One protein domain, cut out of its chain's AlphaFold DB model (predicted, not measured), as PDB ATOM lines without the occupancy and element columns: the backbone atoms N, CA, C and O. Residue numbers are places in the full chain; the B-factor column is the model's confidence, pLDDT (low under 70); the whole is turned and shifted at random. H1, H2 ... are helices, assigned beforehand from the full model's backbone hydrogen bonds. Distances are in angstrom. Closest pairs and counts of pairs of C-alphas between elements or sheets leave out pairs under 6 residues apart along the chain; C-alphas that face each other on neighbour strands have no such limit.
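What this domain is: This is residues 40 to 95 of the 681 residues of an uncharacterized protein of Elusimicrobia bacterium RIFOXYD12_FULL_66_9 (UniProt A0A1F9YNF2). There is little regular structure here: two short helices, H1 and H2, stand apart, with long loops running past and between them. The link between the helices folds back on itself, pairing residues 69 to 70 with residues 77 to 78, antiparallel. The printed part has 56 residues, H1 then H2 and no named strand; the class is all helix, though named elements hold only 17 residues. The whole is compact and rounded, with a radius of gyration of the C-alphas of 10.3 A and spans of 27 by 21 by 20 A.

How they stand to each other: Go from Ala 40 through residues 40 to 56, with no named element, to H1, residues 57 to 65. A long link of 21 residues then leads to H2, residues 87 to 94. H1 and H2 are apart, with no C-alpha of the one within 8 A of the other. In both, every O i to N i+4 pair is within hydrogen-bond range.

Where its parts are: Find C-alpha 57 at (94.301, 26.314, 12.994); from there H1 runs 12.2 A to C-alpha 65. H2 runs 10.4 A from C-alpha 87 to C-alpha 94 at (84.480, 16.839, 17.931).

The domain as a whole: The two C-alphas farthest apart, those of Ala 40 and Ser 73, are 29.1 A apart. The printed part has no cut. Mean pLDDT of the printed part is 89.1; look for values under 70 at residues 40 to 42.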
ATOM      1  N   ALA A  40      71.445  11.588  13.389       57.81
ATOM      2  CA  ALA A  40      71.372  12.079  14.754       57.81
ATOM      3  C   ALA A  40      70.682  13.454  14.694       57.81
ATOM      4  O   ALA A  40      71.053  14.263  13.835       57.81
ATOM      5  N   PRO A  41      69.645  13.704  15.510       60.75
ATOM      6  CA  PRO A  41      68.948  14.980  15.473       60.75
ATOM      7  C   PRO A  41      69.960  16.108  15.686       60.75
ATOM      8  O   PRO A  41      70.837  15.997  16.544       60.75
ATOM      9  N   ILE A  42      69.842  17.178  14.892       64.44
ATOM     10  CA  ILE A  42      70.640  18.391  15.096       64.44
ATOM     11  C   ILE A  42      70.319  18.887  16.502       64.44
ATOM     12  O   ILE A  42      69.166  19.207  16.802       64.44
ATOM     13  N   LEU A  43      71.330  18.903  17.367       77.94
ATOM     14  CA  LEU A  43      71.157  19.328  18.749       77.94
ATOM     15  C   LEU A  43      70.832  20.823  18.780       77.94
ATOM     16  O   LEU A  43      71.405  21.602  18.024       77.94
ATOM     17  N   THR A  44      69.902  21.226  19.644       78.06
ATOM     18  CA  THR A  44      69.529  22.631  19.868       78.06
ATOM     19  C   THR A  44      70.282  23.196  21.067       78.06
ATOM     20  O   THR A  44      70.531  22.475  22.030       78.06
ATOM     21  N   GLY A  45      70.600  24.490  21.060       86.38
ATOM     22  CA  GLY A  45      71.282  25.140  22.181       86.38
ATOM     23  C   GLY A  45      71.926  26.471  21.792       86.38
ATOM     24  O   GLY A  45      71.740  26.920  20.657       86.38
ATOM     25  N   PRO A  46      72.680  27.102  22.711       89.12
ATOM     26  CA  PRO A  46      73.424  28.322  22.413       89.12
ATOM     27  C   PRO A  46      74.488  28.058  21.344       89.12
ATOM     28  O   PRO A  46      75.086  26.979  21.310       89.12
ATOM     29  N   ALA A  47      74.713  29.046  20.475       92.81
ATOM     30  CA  ALA A  47      75.712  28.967  19.415       92.81
ATOM     31  C   ALA A  47      77.130  28.816  19.989       92.81
ATOM     32  O   ALA A  47      77.450  29.374  21.037       92.81
ATOM     33  N   PHE A  48      77.981  28.065  19.292       93.25
ATOM     34  CA  PHE A  48      79.388  27.927  19.649       93.25
ATOM     35  C   PHE A  48      80.160  29.202  19.275       93.25
ATOM     36  O   PHE A  48      80.264  29.544  18.093       93.25
ATOM     37  N   ASP A  49      80.695  29.893  20.282       93.75
ATOM     38  CA  ASP A  49      81.440  31.146  20.139       93.75
ATOM     39  C   ASP A  49      82.956  30.902  20.100       93.75
ATOM     40  O   ASP A  49      83.566  30.470  21.081       93.75
ATOM     41  N   LEU A  50      83.579  31.228  18.963       92.44
ATOM     42  CA  LEU A  50      85.020  31.078  18.751       92.44
ATOM     43  C   LEU A  50      85.851  32.133  19.489       92.44
ATOM     44  O   LEU A  50      87.058  31.947  19.624       92.44
ATOM     45  N   ARG A  51      85.255  33.235  19.964       92.19
ATOM     46  CA  ARG A  51      85.959  34.180  20.848       92.19
ATOM     47  C   ARG A  51      86.125  33.591  22.237       92.19
ATOM     48  O   ARG A  51      87.216  33.666  22.794       92.19
ATOM     49  N   ALA A  52      85.061  32.994  22.770       92.50
ATOM     50  CA  ALA A  52      85.100  32.303  24.055       92.50
ATOM     51  C   ALA A  52      85.944  31.018  23.987       92.50
ATOM     52  O   ALA A  52      86.664  30.694  24.932       92.50
ATOM     53  N   HIS A  53      85.893  30.308  22.854       91.94
ATOM     54  CA  HIS A  53      86.569  29.028  22.649       91.94
ATOM     55  C   HIS A  53      87.351  29.009  21.324       91.94
ATOM     56  O   HIS A  53      86.916  28.381  20.352       91.94
ATOM     57  N   PRO A  54      88.512  29.687  21.251       92.38
ATOM     58  CA  PRO A  54      89.304  29.732  20.029       92.38
ATOM     59  C   PRO A  54      89.815  28.339  19.655       92.38
ATOM     60  O   PRO A  54      90.396  27.623  20.473       92.38
ATOM     61  N   LEU A  55      89.622  27.966  18.390       91.69
ATOM     62  CA  LEU A  55      90.045  26.672  17.865       91.69
ATOM     63  C   LEU A  55      91.447  26.751  17.243       91.69
ATOM     64  O   LEU A  55      91.752  27.716  16.533       91.69
ATOM     65  N   PRO A  56      92.303  25.728  17.437       93.00
ATOM     66  CA  PRO A  56      93.586  25.647  16.750       93.00
ATOM     67  C   PRO A  56      93.425  25.676  15.217       93.00
ATOM     68  O   PRO A  56      92.454  25.116  14.700       93.00
ATOM     69  N   PRO A  57      94.393  26.229  14.455       92.19
ATOM     70  CA  PRO A  57      94.301  26.314  12.994       92.19
ATOM     71  C   PRO A  57      94.058  24.975  12.288       92.19
ATOM     72  O   PRO A  57      93.326  24.936  11.305       92.19
ATOM     73  N   ALA A  58      94.648  23.887  12.796       85.94
ATOM     74  CA  ALA A  58      94.446  22.542  12.257       85.94
ATOM     75  C   ALA A  58      92.995  22.073  12.432       85.94
ATOM     76  O   ALA A  58      92.373  21.660  11.465       85.94
ATOM     77  N   VAL A  59      92.422  22.256  13.628       89.69
ATOM     78  CA  VAL A  59      91.012  21.934  13.897       89.69
ATOM     79  C   VAL A  59      90.112  22.767  12.983       89.69
ATOM     80  O   VAL A  59      89.254  22.226  12.299       89.69
ATOM     81  N   MET A  60      90.353  24.077  12.878       93.00
ATOM     82  CA  MET A  60      89.597  24.936  11.958       93.00
ATOM     83  C   MET A  60      89.698  24.509  10.489       93.00
ATOM     84  O   MET A  60      88.762  24.765   9.730       93.00
ATOM     85  N   ALA A  61      90.812  23.905  10.067       89.19
ATOM     86  CA  ALA A  61      90.955  23.383   8.713       89.19
ATOM     87  C   ALA A  61      90.013  22.194   8.474       89.19
ATOM     88  O   ALA A  61      89.316  22.207   7.461       89.19
ATOM     89  N   ASP A  62      89.907  21.260   9.424       87.56
ATOM     90  CA  ASP A  62      88.984  20.114   9.342       87.56
ATOM     91  C   ASP A  62      87.523  20.586   9.267       87.56
ATOM     92  O   ASP A  62      86.749  20.147   8.417       87.56
ATOM     93  N   TRP A  63      87.148  21.564  10.103       93.81
ATOM     94  CA  TRP A  63      85.813  22.173  10.067       93.81
ATOM     95  C   TRP A  63      85.520  22.819   8.706       93.81
ATOM     96  O   TRP A  63      84.455  22.592   8.128       93.81
ATOM     97  N   ARG A  64      86.467  23.584   8.151       91.94
ATOM     98  CA  ARG A  64      86.315  24.197   6.821       91.94
ATOM     99  C   ARG A  64      86.240  23.159   5.701       91.94
ATOM    100  O   ARG A  64      85.428  23.332   4.797       91.94
ATOM    101  N   GLY A  65      87.034  22.092   5.765       85.00
ATOM    102  CA  GLY A  65      86.982  20.975   4.812       85.00
ATOM    103  C   GLY A  65      85.643  20.228   4.850       85.00
ATOM    104  O   GLY A  65      85.057  19.898   3.816       85.00
ATOM    105  N   ALA A  66      85.051  20.112   6.040       86.44
ATOM    106  CA  ALA A  66      83.685  19.631   6.228       86.44
ATOM    107  C   ALA A  66      82.591  20.637   5.775       86.44
ATOM    108  O   ALA A  66      81.400  20.326   5.845       86.44
ATOM    109  N   GLY A  67      82.973  21.824   5.289       88.00
ATOM    110  CA  GLY A  67      82.079  22.862   4.767       88.00
ATOM    111  C   GLY A  67      81.583  23.874   5.804       88.00
ATOM    112  O   GLY A  67      80.687  24.657   5.496       88.00
ATOM    113  N   TYR A  68      82.122  23.872   7.024       93.06
ATOM    114  CA  TYR A  68      81.731  24.808   8.079       93.06
ATOM    115  C   TYR A  68      82.462  26.148   7.934       93.06
ATOM    116  O   TYR A  68      83.621  26.221   7.519       93.06
ATOM    117  N   GLY A  69      81.768  27.229   8.278       93.06
ATOM    118  CA  GLY A  69      82.251  28.602   8.148       93.06
ATOM    119  C   GLY A  69      82.407  29.306   9.489       93.06
ATOM    120  O   GLY A  69      82.118  28.749  10.540       93.06
ATOM    121  N   VAL A  70      82.837  30.563   9.451       93.69
ATOM    122  CA  VAL A  70      82.854  31.445  10.624       93.69
ATOM    123  C   VAL A  70      82.099  32.712  10.272       93.69
ATOM    124  O   VAL A  70      82.348  33.300   9.220       93.69
ATOM    125  N   ASP A  71      81.199  33.142  11.148       93.31
ATOM    126  CA  ASP A  71      80.588  34.461  11.039       93.31
ATOM    127  C   ASP A  71      81.613  35.522  11.452       93.31
ATOM    128  O   ASP A  71      82.054  35.570  12.600       93.31
ATOM    129  N   ALA A  72      81.997  36.391  10.517       87.62
ATOM    130  CA  ALA A  72      82.961  37.455  10.780       87.62
ATOM    131  C   ALA A  72      82.468  38.464  11.836       87.62
ATOM    132  O   ALA A  72      83.282  39.053  12.545       87.62
ATOM    133  N   SER A  73      81.150  38.653  11.958       87.69
ATOM    134  CA  SER A  73      80.543  39.649  12.844       87.69
ATOM    135  C   SER A  73      80.355  39.125  14.270       87.69
ATOM    136  O   SER A  73      80.796  39.761  15.233       87.69
ATOM    137  N   SER A  74      79.767  37.935  14.408       87.62
ATOM    138  CA  SER A  74      79.462  37.322  15.703       87.62
ATOM    139  C   SER A  74      80.541  36.361  16.204       87.62
ATOM    140  O   SER A  74      80.521  35.985  17.367       87.62
ATOM    141  N   SER A  75      81.501  35.978  15.352       91.25
ATOM    142  CA  SER A  75      82.513  34.952  15.644       91.25
ATOM    143  C   SER A  75      81.933  33.584  16.017       91.25
ATOM    144  O   SER A  75      82.632  32.744  16.581       91.25
ATOM    145  N   HIS A  76      80.683  33.316  15.640       94.75
ATOM    146  CA  HIS A  76      80.100  31.988  15.760       94.75
ATOM    147  C   HIS A  76      80.588  31.055  14.651       94.75
ATOM    148  O   HIS A  76      80.791  31.457  13.499       94.75
ATOM    149  N   LEU A  77      80.718  29.776  14.996       93.06
ATOM    150  CA  LEU A  77      80.948  28.707  14.032       93.06
ATOM    151  C   LEU A  77      79.644  28.411  13.269       93.06
ATOM    152  O   LEU A  77      78.576  28.257  13.868       93.06
ATOM    153  N   LEU A  78      79.720  28.348  11.942       93.50
ATOM    154  CA  LEU A  78      78.575  28.195  11.044       93.50
ATOM    155  C   LEU A  78      78.555  26.807  10.409       93.50
ATOM    156  O   LEU A  78      79.574  26.310   9.943       93.50
ATOM    157  N   SER A  79      77.370  26.211  10.323       91.38
ATOM    158  CA  SER A  79      77.105  25.006   9.532       91.38
ATOM    159  C   SER A  79      77.327  25.255   8.034       91.38
ATOM    160  O   SER A  79      77.296  26.409   7.601       91.38
ATOM    161  N   PRO A  80      77.403  24.197   7.204       87.56
ATOM    162  CA  PRO A  80      77.418  24.342   5.744       87.56
ATOM    163  C   PRO A  80      76.212  25.097   5.166       87.56
ATOM    164  O   PRO A  80      76.272  25.621   4.059       87.56
ATOM    165  N   SER A  81      75.108  25.184   5.916       87.31
ATOM    166  CA  SER A  81      73.927  25.979   5.549       87.31
ATOM    167  C   SER A  81      74.035  27.469   5.914       87.31
ATOM    168  O   SER A  81      73.084  28.219   5.711       87.31
ATOM    169  N   GLY A  82      75.156  27.892   6.506       90.38
ATOM    170  CA  GLY A  82      75.388  29.254   6.995       90.38
ATOM    171  C   GLY A  82      74.738  29.568   8.346       90.38
ATOM    172  O   GLY A  82      74.822  30.697   8.814       90.38
ATOM    173  N   ARG A  83      74.087  28.595   8.997       91.88
ATOM    174  CA  ARG A  83      73.451  28.777  10.316       91.88
ATOM    175  C   ARG A  83      74.444  28.532  11.456       91.88
ATOM    176  O   ARG A  83      75.174  27.545  11.343       91.88
ATOM    177  N   PRO A  84      74.438  29.323  12.547       92.81
ATOM    178  CA  PRO A  84      75.260  29.055  13.727       92.81
ATOM    179  C   PRO A  84      75.015  27.655  14.290       92.81
ATOM    180  O   PRO A  84      73.862  27.235  14.409       92.81
ATOM    181  N   ILE A  85      76.084  26.931  14.625       92.75
ATOM    182  CA  ILE A  85      75.960  25.601  15.230       92.75
ATOM    183  C   ILE A  85      75.920  25.699  16.754       92.75
ATOM    184  O   ILE A  85      76.690  26.475  17.326       92.75
ATOM    185  N   PRO A  86      75.068  24.919  17.435       93.75
ATOM    186  CA  PRO A  86      75.070  24.881  18.894       93.75
ATOM    187  C   PRO A  86      76.336  24.248  19.483       93.75
ATOM    188  O   PRO A  86      76.923  23.351  18.877       93.75
ATOM    189  N   ALA A  87      76.724  24.649  20.697       91.38
ATOM    190  CA  ALA A  87      77.890  24.088  21.392       91.38
ATOM    191  C   ALA A  87      77.809  22.557  21.565       91.38
ATOM    192  O   ALA A  87      78.791  21.855  21.347       91.38
ATOM    193  N   ALA A  88      76.616  22.025  21.845       89.19
ATOM    194  CA  ALA A  88      76.389  20.582  21.933       89.19
ATOM    195  C   ALA A  88      76.647  19.851  20.597       89.19
ATOM    196  O   ALA A  88      77.155  18.731  20.577       89.19
ATOM    197  N   GLU A  89      76.335  20.490  19.463       91.06
ATOM    198  CA  GLU A  89      76.632  19.942  18.135       91.06
ATOM    199  C   GLU A  89      78.140  19.980  17.850       91.06
ATOM    200  O   GLU A  89      78.691  19.013  17.320       91.06
ATOM    201  N   TYR A  90      78.826  21.050  18.274       93.19
ATOM    202  CA  TYR A  90      80.288  21.119  18.244       93.19
ATOM    203  C   TYR A  90      80.933  19.970  19.034       93.19
ATOM    204  O   TYR A  90      81.804  19.275  18.506       93.19
ATOM    205  N   GLU A  91      80.488  19.722  20.268       92.19
ATOM    206  CA  GLU A  91      80.999  18.634  21.111       92.19
ATOM    207  C   GLU A  91      80.749  17.259  20.480       92.19
ATOM    208  O   GLU A  91      81.656  16.425  20.411       92.19
ATOM    209  N   ARG A  92      79.545  17.034  19.939       91.94
ATOM    210  CA  ARG A  92      79.179  15.786  19.254       91.94
ATOM    211  C   ARG A  92      80.082  15.503  18.050       91.94
ATOM    212  O   ARG A  92      80.529  14.364  17.876       91.94
ATOM    213  N   LEU A  93      80.333  16.517  17.219       92.50
ATOM    214  CA  LEU A  93      81.167  16.407  16.016       92.50
ATOM    215  C   LEU A  93      82.664  16.298  16.340       92.50
ATOM    216  O   LEU A  93      83.399  15.605  15.634       92.50
ATOM    217  N   SER A  94      83.100  16.920  17.434       93.75
ATOM    218  CA  SER A  94      84.480  16.839  17.931       93.75
ATOM    219  C   SER A  94      84.771  15.528  18.663       93.75
ATOM    220  O   SER A  94      85.929  15.137  18.801       93.75
ATOM    221  N   ALA A  95      83.743  14.815  19.129       94.25
ATOM    222  CA  ALA A  95      83.917  13.513  19.749       94.25
ATOM    223  C   ALA A  95      84.415  12.459  18.733       94.25
ATOM    224  O   ALA A  95      84.104  12.543  17.537       94.25
TER     225      ALA A  95